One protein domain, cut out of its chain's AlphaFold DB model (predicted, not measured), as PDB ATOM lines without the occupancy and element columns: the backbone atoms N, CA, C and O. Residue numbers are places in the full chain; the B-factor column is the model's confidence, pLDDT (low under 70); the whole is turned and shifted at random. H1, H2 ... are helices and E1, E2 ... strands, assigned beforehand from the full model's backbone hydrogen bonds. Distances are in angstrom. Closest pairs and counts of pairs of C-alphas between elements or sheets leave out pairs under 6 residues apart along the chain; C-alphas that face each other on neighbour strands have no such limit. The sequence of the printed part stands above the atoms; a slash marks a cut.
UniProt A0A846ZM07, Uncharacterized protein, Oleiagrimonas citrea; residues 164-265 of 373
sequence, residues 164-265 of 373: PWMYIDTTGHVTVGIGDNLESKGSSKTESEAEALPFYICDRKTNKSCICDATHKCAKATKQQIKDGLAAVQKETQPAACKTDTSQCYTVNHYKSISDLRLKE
ATOM      1  N   PRO A 164      73.732  63.277 158.659       92.88
ATOM      2  CA  PRO A 164      72.617  62.664 157.962       92.88
ATOM      3  C   PRO A 164      71.461  62.274 158.893       92.88
ATOM      4  O   PRO A 164      70.389  61.966 158.385       92.88
ATOM      5  N   TRP A 165      71.634  62.262 160.218       92.75
ATOM      6  CA  TRP A 165      70.588  61.915 161.193       92.75
ATOM      7  C   TRP A 165      70.194  63.109 162.069       92.75
ATOM      8  O   TRP A 165      70.992  64.023 162.281       92.75
ATOM      9  N   MET A 166      68.965  63.067 162.596       94.19
ATOM     10  CA  MET A 166      68.460  64.033 163.577       94.19
ATOM     11  C   MET A 166      69.236  63.938 164.897       94.19
ATOM     12  O   MET A 166      69.588  62.841 165.332       94.19
ATOM     13  N   TYR A 167      69.476  65.074 165.544       92.88
ATOM     14  CA  TYR A 167      70.165  65.189 166.829       92.88
ATOM     15  C   TYR A 167      69.598  66.353 167.646       92.88
ATOM     16  O   TYR A 167      69.004  67.257 167.074       92.88
ATOM     17  N   ILE A 168      69.786  66.355 168.967       91.19
ATOM     18  CA  ILE A 168      69.478  67.533 169.793       91.19
ATOM     19  C   ILE A 168      70.718  68.425 169.845       91.19
ATOM     20  O   ILE A 168      71.793  67.968 170.244       91.19
ATOM     21  N   ASP A 169      70.583  69.686 169.447       87.44
ATOM     22  CA  ASP A 169      71.667  70.664 169.494       87.44
ATOM     23  C   ASP A 169      72.004  71.111 170.934       87.44
ATOM     24  O   ASP A 169      71.414  70.666 171.923       87.44
ATOM     25  N   THR A 170      72.993  71.997 171.073       84.50
ATOM     26  CA  THR A 170      73.416  72.522 172.389       84.50
ATOM     27  C   THR A 170      72.359  73.398 173.068       84.50
ATOM     28  O   THR A 170      72.431  73.624 174.274       84.50
ATOM     29  N   THR A 171      71.367  73.873 172.315       81.75
ATOM     30  CA  THR A 171      70.246  74.674 172.815       81.75
ATOM     31  C   THR A 171      69.013  73.837 173.159       81.75
ATOM     32  O   THR A 171      68.073  74.360 173.751       81.75
ATOM     33  N   GLY A 172      69.044  72.528 172.885       86.12
ATOM     34  CA  GLY A 172      67.972  71.598 173.226       86.12
ATOM     35  C   GLY A 172      66.953  71.366 172.111       86.12
ATOM     36  O   GLY A 172      65.914  70.777 172.392       86.12
ATOM     37  N   HIS A 173      67.238  71.788 170.876       86.94
ATOM     38  CA  HIS A 173      66.322  71.646 169.743       86.94
ATOM     39  C   HIS A 173      66.740  70.522 168.798       86.94
ATOM     40  O   HIS A 173      67.932  70.337 168.527       86.94
ATOM     41  N   VAL A 174      65.765  69.795 168.244       91.31
ATOM     42  CA  VAL A 174      66.047  68.815 167.192       91.31
ATOM     43  C   VAL A 174      66.535  69.516 165.926       91.31
ATOM     44  O   VAL A 174      65.870  70.386 165.368       91.31
ATOM     45  N   THR A 175      67.695  69.083 165.450       90.81
ATOM     46  CA  THR A 175      68.404  69.598 164.282       90.81
ATOM     47  C   THR A 175      68.822  68.438 163.376       90.81
ATOM     48  O   THR A 175      68.997  67.307 163.833       90.81
ATOM     49  N   VAL A 176      68.966  68.683 162.075       91.88
ATOM     50  CA  VAL A 176      69.453  67.701 161.093       91.88
ATOM     51  C   VAL A 176      70.279  68.390 160.007       91.88
ATOM     52  O   VAL A 176      70.239  69.609 159.863       91.88
ATOM     53  N   GLY A 177      71.048  67.621 159.239       91.31
ATOM     54  CA  GLY A 177      71.769  68.145 158.088       91.31
ATOM     55  C   GLY A 177      72.874  69.102 158.488       91.31
ATOM     56  O   GLY A 177      73.662  68.806 159.392       91.31
ATOM     57  N   ILE A 178      72.908  70.236 157.797       88.94
ATOM     58  CA  ILE A 178      73.893  71.296 157.976       88.94
ATOM     59  C   ILE A 178      73.246  72.396 158.827       88.94
ATOM     60  O   ILE A 178      72.872  73.453 158.328       88.94
ATOM     61  N   GLY A 179      73.031  72.098 160.111       80.94
ATOM     62  CA  GLY A 179      72.492  73.054 161.089       80.94
ATOM     63  C   GLY A 179      71.005  73.414 160.941       80.94
ATOM     64  O   GLY A 179      70.584  74.471 161.416       80.94
ATOM     65  N   ASP A 180      70.180  72.576 160.303       85.50
ATOM     66  CA  ASP A 180      68.750  72.860 160.140       85.50
ATOM     67  C   ASP A 180      67.937  72.464 161.374       85.50
ATOM     68  O   ASP A 180      67.603  71.298 161.591       85.50
ATOM     69  N   ASN A 181      67.634  73.469 162.198       86.31
ATOM     70  CA  ASN A 181      66.780  73.355 163.375       86.31
ATOM     71  C   ASN A 181      65.307  73.161 162.960       86.31
ATOM     72  O   ASN A 181      64.705  74.052 162.353       86.31
ATOM     73  N   LEU A 182      64.734  72.016 163.337       85.69
ATOM     74  CA  LEU A 182      63.366  71.589 163.014       85.69
ATOM     75  C   LEU A 182      62.315  72.141 163.990       85.69
ATOM     76  O   LEU A 182      61.138  71.827 163.894       85.69
ATOM     77  N   GLU A 183      62.707  72.918 164.994       74.75
ATOM     78  CA  GLU A 183      61.810  73.495 166.004       74.75
ATOM     79  C   GLU A 183      61.671  75.014 165.871       74.75
ATOM     80  O   GLU A 183      60.905  75.644 166.607       74.75
ATOM     81  N   SER A 184      62.374  75.612 164.903       57.94
ATOM     82  CA  SER A 184      62.556  77.061 164.771       57.94
ATOM     83  C   SER A 184      61.251  77.857 164.607       57.94
ATOM     84  O   SER A 184      61.229  79.064 164.859       57.94
ATOM     85  N   LYS A 185      60.137  77.203 164.245       51.19
ATOM     86  CA  LYS A 185      58.812  77.831 164.090       51.19
ATOM     87  C   LYS A 185      57.786  77.433 165.168       51.19
ATOM     88  O   LYS A 185      56.598  77.736 165.000       51.19
ATOM     89  N   GLY A 186      58.233  76.824 166.271       47.81
ATOM     90  CA  GLY A 186      57.420  76.383 167.412       47.81
ATOM     91  C   GLY A 186      57.153  74.873 167.417       47.81
ATOM     92  O   GLY A 186      57.080  74.248 166.362       47.81
ATOM     93  N   SER A 187      56.955  74.291 168.605       49.00
ATOM     94  CA  SER A 187      56.859  72.833 168.832       49.00
ATOM     95  C   SER A 187      55.771  72.114 168.020       49.00
ATOM     96  O   SER A 187      55.927  70.947 167.677       49.00
ATOM     97  N   SER A 188      54.683  72.795 167.647       48.50
ATOM     98  CA  SER A 188      53.630  72.221 166.792       48.50
ATOM     99  C   SER A 188      54.030  72.070 165.317       48.50
ATOM    100  O   SER A 188      53.292  71.451 164.556       48.50
ATOM    101  N   LYS A 189      55.157  72.650 164.887       59.22
ATOM    102  CA  LYS A 189      55.625  72.597 163.493       59.22
ATOM    103  C   LYS A 189      56.771  71.619 163.273       59.22
ATOM    104  O   LYS A 189      57.051  71.303 162.124       59.22
ATOM    105  N   THR A 190      57.351  71.072 164.338       75.06
ATOM    106  CA  THR A 190      58.512  70.178 164.254       75.06
ATOM    107  C   THR A 190      58.244  68.911 163.467       75.06
ATOM    108  O   THR A 190      59.043  68.534 162.613       75.06
ATOM    109  N   GLU A 191      57.079  68.296 163.667       82.25
ATOM    110  CA  GLU A 191      56.674  67.151 162.850       82.25
ATOM    111  C   GLU A 191      56.509  67.541 161.376       82.25
ATOM    112  O   GLU A 191      56.973  66.821 160.501       82.25
ATOM    113  N   SER A 192      55.900  68.697 161.085       84.31
ATOM    114  CA  SER A 192      55.692  69.156 159.705       84.31
ATOM    115  C   SER A 192      57.000  69.505 158.996       84.31
ATOM    116  O   SER A 192      57.098  69.285 157.791       84.31
ATOM    117  N   GLU A 193      57.976  70.073 159.705       85.44
ATOM    118  CA  GLU A 193      59.298  70.390 159.157       85.44
ATOM    119  C   GLU A 193      60.088  69.104 158.904       85.44
ATOM    120  O   GLU A 193      60.613  68.922 157.810       85.44
ATOM    121  N   ALA A 194      60.077  68.157 159.848       88.00
ATOM    122  CA  ALA A 194      60.701  66.850 159.655       88.00
ATOM    123  C   ALA A 194      60.055  66.056 158.503       88.00
ATOM    124  O   ALA A 194      60.760  65.458 157.694       88.00
ATOM    125  N   GLU A 195      58.721  66.057 158.398       89.94
ATOM    126  CA  GLU A 195      57.977  65.378 157.326       89.94
ATOM    127  C   GLU A 195      58.220  65.966 155.933       89.94
ATOM    128  O   GLU A 195      58.012  65.270 154.936       89.94
ATOM    129  N   ALA A 196      58.616  67.238 155.846       87.62
ATOM    130  CA  ALA A 196      58.951  67.876 154.579       87.62
ATOM    131  C   ALA A 196      60.305  67.398 154.029       87.62
ATOM    132  O   ALA A 196      60.567  67.540 152.834       87.62
ATOM    133  N   LEU A 197      61.146  66.800 154.879       89.19
ATOM    134  CA  LEU A 197      62.460  66.311 154.495       89.19
ATOM    135  C   LEU A 197      62.385  64.873 153.938       89.19
ATOM    136  O   LEU A 197      61.669  64.018 154.465       89.19
ATOM    137  N   PRO A 198      63.156  64.554 152.885       91.69
ATOM    138  CA  PRO A 198      63.187  63.264 152.223       91.69
ATOM    139  C   PRO A 198      64.060  62.293 153.020       91.69
ATOM    140  O   PRO A 198      65.106  61.855 152.554       91.69
ATOM    141  N   PHE A 199      63.649  61.936 154.233       93.19
ATOM    142  CA  PHE A 199      64.338  60.883 154.970       93.19
ATOM    143  C   PHE A 199      64.269  59.557 154.213       93.19
ATOM    144  O   PHE A 199      63.247  59.193 153.631       93.19
ATOM    145  N   TYR A 200      65.365  58.811 154.262       92.94
ATOM    146  CA  TYR A 200      65.488  57.460 153.740       92.94
ATOM    147  C   TYR A 200      65.680  56.480 154.888       92.94
ATOM    148  O   TYR A 200      66.239  56.828 155.929       92.94
ATOM    149  N   ILE A 201      65.229  55.244 154.691       90.88
ATOM    150  CA  ILE A 201      65.452  54.158 155.647       90.88
ATOM    151  C   ILE A 201      66.823  53.551 155.355       90.88
ATOM    152  O   ILE A 201      67.070  53.089 154.239       90.88
ATOM    153  N   CYS A 202      67.721  53.558 156.336       87.69
ATOM    154  CA  CYS A 202      69.101  53.111 156.169       87.69
ATOM    155  C   CYS A 202      69.531  52.248 157.357       87.69
ATOM    156  O   CYS A 202      69.015  52.389 158.459       87.69
ATOM    157  N   ASP A 203      70.492  51.346 157.161       79.50
ATOM    158  CA  ASP A 203      70.998  50.536 158.270       79.50
ATOM    159  C   ASP A 203      71.955  51.360 159.147       79.50
ATOM    160  O   ASP A 203      73.093  51.663 158.761       79.50
ATOM    161  N   ARG A 204      71.505  51.705 160.361       73.25
ATOM    162  CA  ARG A 204      72.300  52.480 161.321       73.25
ATOM    163  C   ARG A 204      73.598  51.799 161.760       73.25
ATOM    164  O   ARG A 204      74.527  52.507 162.148       73.25
ATOM    165  N   LYS A 205      73.686  50.460 161.710       68.12
ATOM    166  CA  LYS A 205      74.860  49.695 162.172       68.12
ATOM    167  C   LYS A 205      76.000  49.736 161.170       68.12
ATOM    168  O   LYS A 205      77.157  49.858 161.559       68.12
ATOM    169  N   THR A 206      75.681  49.624 159.887       65.75
ATOM    170  CA  THR A 206      76.701  49.549 158.839       65.75
ATOM    171  C   THR A 206      77.018  50.914 158.242       65.75
ATOM    172  O   THR A 206      78.092  51.063 157.665       65.75
ATOM    173  N   ASN A 207      76.134  51.916 158.392       58.38
ATOM    174  CA  ASN A 207      76.259  53.264 157.809       58.38
ATOM    175  C   ASN A 207      76.558  53.247 156.296       58.38
ATOM    176  O   ASN A 207      77.047  54.236 155.756       58.38
ATOM    177  N   LYS A 208      76.345  52.099 155.636       54.34
ATOM    178  CA  LYS A 208      76.982  51.779 154.353       54.34
ATOM    179  C   LYS A 208      76.046  51.828 153.165       54.34
ATOM    180  O   LYS A 208      76.533  51.885 152.049       54.34
ATOM    181  N   SER A 209      74.738  51.869 153.374       63.38
ATOM    182  CA  SER A 209      73.801  52.243 152.326       63.38
ATOM    183  C   SER A 209      72.434  52.441 152.946       63.38
ATOM    184  O   SER A 209      72.042  51.721 153.867       63.38
ATOM    185  N   CYS A 210      71.678  53.387 152.409       76.81
ATOM    186  CA  CYS A 210      70.240  53.317 152.581       76.81
ATOM    187  C   CYS A 210      69.711  52.037 151.932       76.81
ATOM    188  O   CYS A 210      70.377  51.447 151.076       76.81
ATOM    189  N   ILE A 211      68.548  51.569 152.375       76.31
ATOM    190  CA  ILE A 211      67.884  50.427 151.756       76.31
ATOM    191  C   ILE A 211      67.479  50.891 150.361       76.31
ATOM    192  O   ILE A 211      66.530  51.659 150.212       76.31
ATOM    193  N   CYS A 212      68.246  50.498 149.351       78.56
ATOM    194  CA  CYS A 212      68.013  50.872 147.964       78.56
ATOM    195  C   CYS A 212      67.731  49.618 147.142       78.56
ATOM    196  O   CYS A 212      68.248  48.541 147.440       78.56
ATOM    197  N   ASP A 213      66.865  49.752 146.142       78.19
ATOM    198  CA  ASP A 213      66.631  48.678 145.185       78.19
ATOM    199  C   ASP A 213      67.858  48.459 144.279       78.19
ATOM    200  O   ASP A 213      68.848  49.195 144.334       78.19
ATOM    201  N   ALA A 214      67.785  47.447 143.409       74.62
ATOM    202  CA  ALA A 214      68.857  47.106 142.472       74.62
ATOM    203  C   ALA A 214      69.223  48.246 141.492       74.62
ATOM    204  O   ALA A 214      70.252  48.174 140.826       74.62
ATOM    205  N   THR A 215      68.406  49.302 141.408       76.88
ATOM    206  CA  THR A 215      68.642  50.496 140.584       76.88
ATOM    207  C   THR A 215      69.222  51.672 141.380       76.88
ATOM    208  O   THR A 215      69.321  52.776 140.854       76.88
ATOM    209  N   HIS A 216      69.634  51.449 142.636       69.44
ATOM    210  CA  HIS A 216      70.091  52.472 143.587       69.44
ATOM    211  C   HIS A 216      69.006  53.484 143.993       69.44
ATOM    212  O   HIS A 216      69.299  54.560 144.530       69.44
ATOM    213  N   LYS A 217      67.726  53.141 143.811       79.75
ATOM    214  CA  LYS A 217      66.623  53.959 144.311       79.75
ATOM    215  C   LYS A 217      66.334  53.587 145.760       79.75
ATOM    216  O   LYS A 217      65.845  52.505 146.072       79.75
ATOM    217  N   CYS A 218      66.658  54.509 146.657       84.25
ATOM    218  CA  CYS A 218      66.531  54.298 148.096       84.25
ATOM    219  C   CYS A 218      65.092  54.485 148.587       84.25
ATOM    220  O   CYS A 218      64.392  55.406 148.155       84.25
ATOM    221  N   ALA A 219      64.667  53.618 149.505       88.38
ATOM    222  CA  ALA A 219      63.356  53.648 150.130       88.38
ATOM    223  C   ALA A 219      63.211  54.912 150.987       88.38
ATOM    224  O   ALA A 219      63.927  55.097 151.976       88.38
ATOM    225  N   LYS A 220      62.281  55.786 150.593       92.19
ATOM    226  CA  LYS A 220      61.891  56.947 151.397       92.19
ATOM    227  C   LYS A 220      61.137  56.478 152.639       92.19
ATOM    228  O   LYS A 220      60.335  55.546 152.566       92.19
ATOM    229  N   ALA A 221      61.383  57.138 153.760       93.88
ATOM    230  CA  ALA A 221      60.642  56.929 154.986       93.88
ATOM    231  C   ALA A 221      59.204  57.441 154.838       93.88
ATOM    232  O   ALA A 221      58.933  58.448 154.185       93.88
ATOM    233  N   THR A 222      58.271  56.733 155.460       94.44
ATOM    234  CA  THR A 222      56.885  57.183 155.601       94.44
ATOM    235  C   THR A 222      56.785  58.285 156.659       94.44
ATOM    236  O   THR A 222      57.618  58.363 157.561       94.44
ATOM    237  N   LYS A 223      55.718  59.095 156.611       93.56
ATOM    238  CA  LYS A 223      55.445  60.118 157.639       93.56
ATOM    239  C   LYS A 223      55.447  59.538 159.054       93.56
ATOM    240  O   LYS A 223      56.045  60.124 159.946       93.56
ATOM    241  N   GLN A 224      54.845  58.360 159.246       93.38
ATOM    242  CA  GLN A 224      54.830  57.698 160.552       93.38
ATOM    243  C   GLN A 224      56.244  57.337 161.023       93.38
ATOM    244  O   GLN A 224      56.598  57.648 162.151       93.38
ATOM    245  N   GLN A 225      57.083  56.771 160.150       94.25
ATOM    246  CA  GLN A 225      58.476  56.468 160.499       94.25
ATOM    247  C   GLN A 225      59.272  57.728 160.854       94.25
ATOM    248  O   GLN A 225      60.079  57.685 161.779       94.25
ATOM    249  N   ILE A 226      59.034  58.844 160.153       94.62
ATOM    250  CA  ILE A 226      59.648  60.142 160.469       94.62
ATOM    251  C   ILE A 226      59.220  60.612 161.862       94.62
ATOM    252  O   ILE A 226      60.087  60.947 162.667       94.62
ATOM    253  N   LYS A 227      57.920  60.565 162.178       93.12
ATOM    254  CA  LYS A 227      57.399  60.906 163.513       93.12
ATOM    255  C   LYS A 227      57.984  60.024 164.607       93.12
ATOM    256  O   LYS A 227      58.428  60.541 165.627       93.12
ATOM    257  N   ASP A 228      58.036  58.715 164.383       93.06
ATOM    258  CA  ASP A 228      58.580  57.765 165.354       93.06
ATOM    259  C   ASP A 228      60.073  58.029 165.603       93.06
ATOM    260  O   ASP A 228      60.526  58.042 166.748       93.06
ATOM    261  N   GLY A 229      60.838  58.296 164.538       92.88
ATOM    262  CA  GLY A 229      62.251  58.649 164.627       92.88
ATOM    263  C   GLY A 229      62.494  59.991 165.321       92.88
ATOM    264  O   GLY A 229      63.406  60.092 166.140       92.88
ATOM    265  N   LEU A 230      61.670  61.000 165.032       93.19
ATOM    266  CA  LEU A 230      61.709  62.304 165.693       93.19
ATOM    267  C   LEU A 230      61.412  62.160 167.190       93.19
ATOM    268  O   LEU A 230      62.201  62.608 168.019       93.19
ATOM    269  N   ALA A 231      60.331  61.462 167.541       92.31
ATOM    270  CA  ALA A 231      59.947  61.208 168.924       92.31
ATOM    271  C   ALA A 231      61.006  60.396 169.685       92.31
ATOM    272  O   ALA A 231      61.172  60.576 170.891       92.31
ATOM    273  N   ALA A 232      61.734  59.499 169.009       93.88
ATOM    274  CA  ALA A 232      62.854  58.780 169.607       93.88
ATOM    275  C   ALA A 232      64.016  59.722 169.960       93.88
ATOM    276  O   ALA A 232      64.538  59.638 171.066       93.88
ATOM    277  N   VAL A 233      64.375  60.654 169.069       93.00
ATOM    278  CA  VAL A 233      65.415  61.662 169.341       93.00
ATOM    279  C   VAL A 233      64.977  62.624 170.444       93.00
ATOM    280  O   VAL A 233      65.765  62.898 171.338       93.00
ATOM    281  N   GLN A 234      63.723  63.077 170.448       91.31
ATOM    282  CA  GLN A 234      63.189  64.001 171.462       91.31
ATOM    283  C   GLN A 234      63.130  63.419 172.882       91.31
ATOM    284  O   GLN A 234      63.014  64.171 173.847       91.31
ATOM    285  N   LYS A 235      63.186  62.090 173.031       92.00
ATOM    286  CA  LYS A 235      63.282  61.438 174.348       92.00
ATOM    287  C   LYS A 235      64.677  61.547 174.956       92.00
ATOM    288  O   LYS A 235      64.814  61.379 176.166       92.00
ATOM    289  N   GLU A 236      65.698  61.814 174.147       91.56
ATOM    290  CA  GLU A 236      67.026  62.101 174.667       91.56
ATOM    291  C   GLU A 236      67.016  63.435 175.408       91.56
ATOM    292  O   GLU A 236      66.324  64.381 175.041       91.56
ATOM    293  N   THR A 237      67.798  63.532 176.475       85.75
ATOM    294  CA  THR A 237      67.971  64.784 177.210       85.75
ATOM    295  C   THR A 237      69.453  65.083 177.295       85.75
ATOM    296  O   THR A 237      70.227  64.248 177.766       85.75
ATOM    297  N   GLN A 238      69.845  66.277 176.846       89.00
ATOM    298  CA  GLN A 238      71.220  66.743 176.996       89.00
ATOM    299  C   GLN A 238      71.632  66.701 178.480       89.00
ATOM    300  O   GLN A 238      70.812  67.021 179.349       89.00
ATOM    301  N   PRO A 239      72.887  66.340 178.805       90.75
ATOM    302  CA  PRO A 239      73.359  66.328 180.186       90.75
ATOM    303  C   PRO A 239      73.120  67.678 180.871       90.75
ATOM    304  O   PRO A 239      73.320  68.723 180.261       90.75
ATOM    305  N   ALA A 240      72.743  67.697 182.153       89.81
ATOM    306  CA  ALA A 240      72.445  68.955 182.852       89.81
ATOM    307  C   ALA A 240      73.613  69.966 182.799       89.81
ATOM    308  O   ALA A 240      73.379  71.170 182.685       89.81
ATOM    309  N   ALA A 241      74.856  69.468 182.813       90.56
ATOM    310  CA  ALA A 241      76.079  70.262 182.695       90.56
ATOM    311  C   ALA A 241      76.237  70.975 181.335       90.56
ATOM    312  O   ALA A 241      76.865  72.030 181.283       90.56
ATOM    313  N   CYS A 242      75.606  70.471 180.264       88.12
ATOM    314  CA  CYS A 242      75.611  71.077 178.922       88.12
ATOM    315  C   CYS A 242      75.104  72.532 178.936       88.12
ATOM    316  O   CYS A 242      75.560  73.358 178.151       88.12
ATOM    317  N   LYS A 243      74.210  72.880 179.878       85.62
ATOM    318  CA  LYS A 243      73.663  74.243 180.017       85.62
ATOM    319  C   LYS A 243      74.715  75.290 180.384       85.62
ATOM    320  O   LYS A 243      74.529  76.465 180.081       85.62
ATOM    321  N   THR A 244      75.769  74.886 181.088       88.38
ATOM    322  CA  THR A 244      76.822  75.786 181.587       88.38
ATOM    323  C   THR A 244      78.164  75.559 180.905       88.38
ATOM    324  O   THR A 244      78.989  76.466 180.884       88.38
ATOM    325  N   ASP A 245      78.381  74.369 180.350       87.62
ATOM    326  CA  ASP A 245      79.595  73.985 179.640       87.62
ATOM    327  C   ASP A 245      79.222  73.109 178.437       87.62
ATOM    328  O   ASP A 245      78.891  71.929 178.579       87.62
ATOM    329  N   THR A 246      79.283  73.687 177.234       84.62
ATOM    330  CA  THR A 246      78.879  72.996 176.003       84.62
ATOM    331  C   THR A 246      79.800  71.834 175.627       84.62
ATOM    332  O   THR A 246      79.404  70.980 174.835       84.62
ATOM    333  N   SER A 247      80.998  71.741 176.220       87.25
ATOM    334  CA  SER A 247      81.883  70.584 176.034       87.25
ATOM    335  C   SER A 247      81.326  69.299 176.660       87.25
ATOM    336  O   SER A 247      81.737  68.204 176.283       87.25
ATOM    337  N   GLN A 248      80.357  69.429 177.572       91.00
ATOM    338  CA  GLN A 248      79.677  68.318 178.241       91.00
ATOM    339  C   GLN A 248      78.417  67.849 177.499       91.00
ATOM    340  O   GLN A 248      77.742  66.930 177.963       91.00
ATOM    341  N   CYS A 249      78.041  68.487 176.388       90.44
ATOM    342  CA  CYS A 249      76.878  68.077 175.604       90.44
ATOM    343  C   CYS A 249      77.148  66.762 174.862       90.44
ATOM    344  O   CYS A 249      78.275  66.471 174.454       90.44
ATOM    345  N   TYR A 250      76.093  65.987 174.605       92.31
ATOM    346  CA  TYR A 250      76.191  64.881 173.664       92.31
ATOM    347  C   TYR A 250      76.581  65.405 172.286       92.31
ATOM    348  O   TYR A 250      75.964  66.328 171.751       92.31
ATOM    349  N   THR A 251      77.600  64.781 171.701       90.50
ATOM    350  CA  THR A 251      77.982  65.056 170.315       90.50
ATOM    351  C   THR A 251      76.917  64.532 169.359       90.50
ATOM    352  O   THR A 251      76.175  63.603 169.679       90.50
ATOM    353  N   VAL A 252      76.903  65.053 168.133       90.00
ATOM    354  CA  VAL A 252      76.023  64.581 167.052       90.00
ATOM    355  C   VAL A 252      76.081  63.054 166.880       90.00
ATOM    356  O   VAL A 252      75.058  62.420 166.628       90.00
ATOM    357  N   ASN A 253      77.245  62.429 167.087       90.62
ATOM    358  CA  ASN A 253      77.428  60.981 166.942       90.62
ATOM    359  C   ASN A 253      76.675  60.137 167.984       90.62
ATOM    360  O   ASN A 253      76.384  58.977 167.693       90.62
ATOM    361  N   HIS A 254      76.319  60.697 169.146       92.12
ATOM    362  CA  HIS A 254      75.455  60.033 170.137       92.12
ATOM    363  C   HIS A 254      74.137  59.582 169.495       92.12
ATOM    364  O   HIS A 254      73.717  58.431 169.610       92.12
ATOM    365  N   TYR A 255      73.548  60.475 168.699       92.31
ATOM    366  CA  TYR A 255      72.227  60.297 168.104       92.31
ATOM    367  C   TYR A 255      72.209  59.333 166.911       92.31
ATOM    368  O   TYR A 255      71.148  58.868 166.495       92.31
ATOM    369  N   LYS A 256      73.385  58.952 166.391       90.62
ATOM    370  CA  LYS A 256      73.518  58.068 165.225       90.62
ATOM    371  C   LYS A 256      72.780  56.740 165.401       90.62
ATOM    372  O   LYS A 256      72.260  56.186 164.435       90.62
ATOM    373  N   SER A 257      72.749  56.206 166.620       89.81
ATOM    374  CA  SER A 257      72.192  54.878 166.904       89.81
ATOM    375  C   SER A 257      70.691  54.865 167.228       89.81
ATOM    376  O   SER A 257      70.114  53.782 167.338       89.81
ATOM    377  N   ILE A 258      70.058  56.038 167.339       91.25
ATOM    378  CA  ILE A 258      68.672  56.183 167.811       91.25
ATOM    379  C   ILE A 258      67.657  55.799 166.734       91.25
ATOM    380  O   ILE A 258      66.647  55.164 167.022       91.25
ATOM    381  N   SER A 259      67.927  56.172 165.482       88.62
ATOM    382  CA  SER A 259      67.016  55.965 164.356       88.62
ATOM    383  C   SER A 259      67.767  55.474 163.120       88.62
ATOM    384  O   SER A 259      68.961  55.733 162.966       88.62
ATOM    385  N   ASP A 260      67.054  54.787 162.228       89.69
ATOM    386  CA  ASP A 260      67.515  54.338 160.905       89.69
ATOM    387  C   ASP A 260      67.331  55.414 159.816       89.69
ATOM    388  O   ASP A 260      67.773  55.247 158.681       89.69
ATOM    389  N   LEU A 261      66.690  56.538 160.147       92.62
ATOM    390  CA  LEU A 261      66.415  57.617 159.200       92.62
ATOM    391  C   LEU A 261      67.685  58.390 158.842       92.62
ATOM    392  O   LEU A 261      68.394  58.865 159.736       92.62
ATOM    393  N   ARG A 262      67.961  58.556 157.545       92.69
ATOM    394  CA  ARG A 262      69.059  59.401 157.055       92.69
ATOM    395  C   ARG A 262      68.636  60.290 155.893       92.69
ATOM    396  O   ARG A 262      67.863  59.859 155.044       92.69
ATOM    397  N   LEU A 263      69.201  61.490 155.816       91.38
ATOM    398  CA  LEU A 263      69.195  62.320 154.609       91.38
ATOM    399  C   LEU A 263      70.437  62.026 153.760       91.38
ATOM    400  O   LEU A 263      71.535  61.859 154.307       91.38
ATOM    401  N   LYS A 264      70.294  61.994 152.430       89.00
ATOM    402  CA  LYS A 264      71.456  61.912 151.532       89.00
ATOM    403  C   LYS A 264      72.230  63.220 151.557       89.00
ATOM    404  O   LYS A 264      71.686  64.260 151.905       89.00
ATOM    405  N   GLU A 265      73.496  63.161 151.167       87.00
ATOM    406  CA  GLU A 265      74.330  64.362 151.097       87.00
ATOM    407  C   GLU A 265      73.757  65.400 150.136       87.00
ATOM    408  O   GLU A 265      73.561  66.538 150.546       87.00
TER     409      GLU A 265
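This is residues 164 to 265 of the 373 residues of an uncharacterized protein of Oleiagrimonas citrea (UniProt A0A846ZM07). What is the shape? H2 and H4 pack on the hairpin E1-E2, H1 packs on H2, and H3 and residues 212 to 216 lie at opposite ends. What builds it? Two strands and four helices, E1 E2 H1 H2 H3 H4, hold under half of the 102 printed residues, class mixed. It is compact, radius of gyration of the C-alphas 14.0 A, spanning 49 by 30 by 21 A.

Do strands pair? E1, residues 164 to 168, and E2, 174 to 177, are antiparallel, N 167 and O 175 2.9 A apart. Do helices touch? H1, 187 to 196, touches H2, 223 to 234, closest at C-alphas 195 and 223, 5.8 A. H4, 252 to 257, has 0 of 2 O i to N i+4 pairs within hydrogen-bond range, 2 of 3 O i to N i+3.

Where does E1 begin? C-alpha 164 is at (72.617, 62.664, 157.962). Where is H3? Residues 240 to 243 begin at (72.445, 68.955, 182.852).

Any cut? The printed part has none. Any low confidence? Twelve residues, among them 184 to 189, are under pLDDT 70.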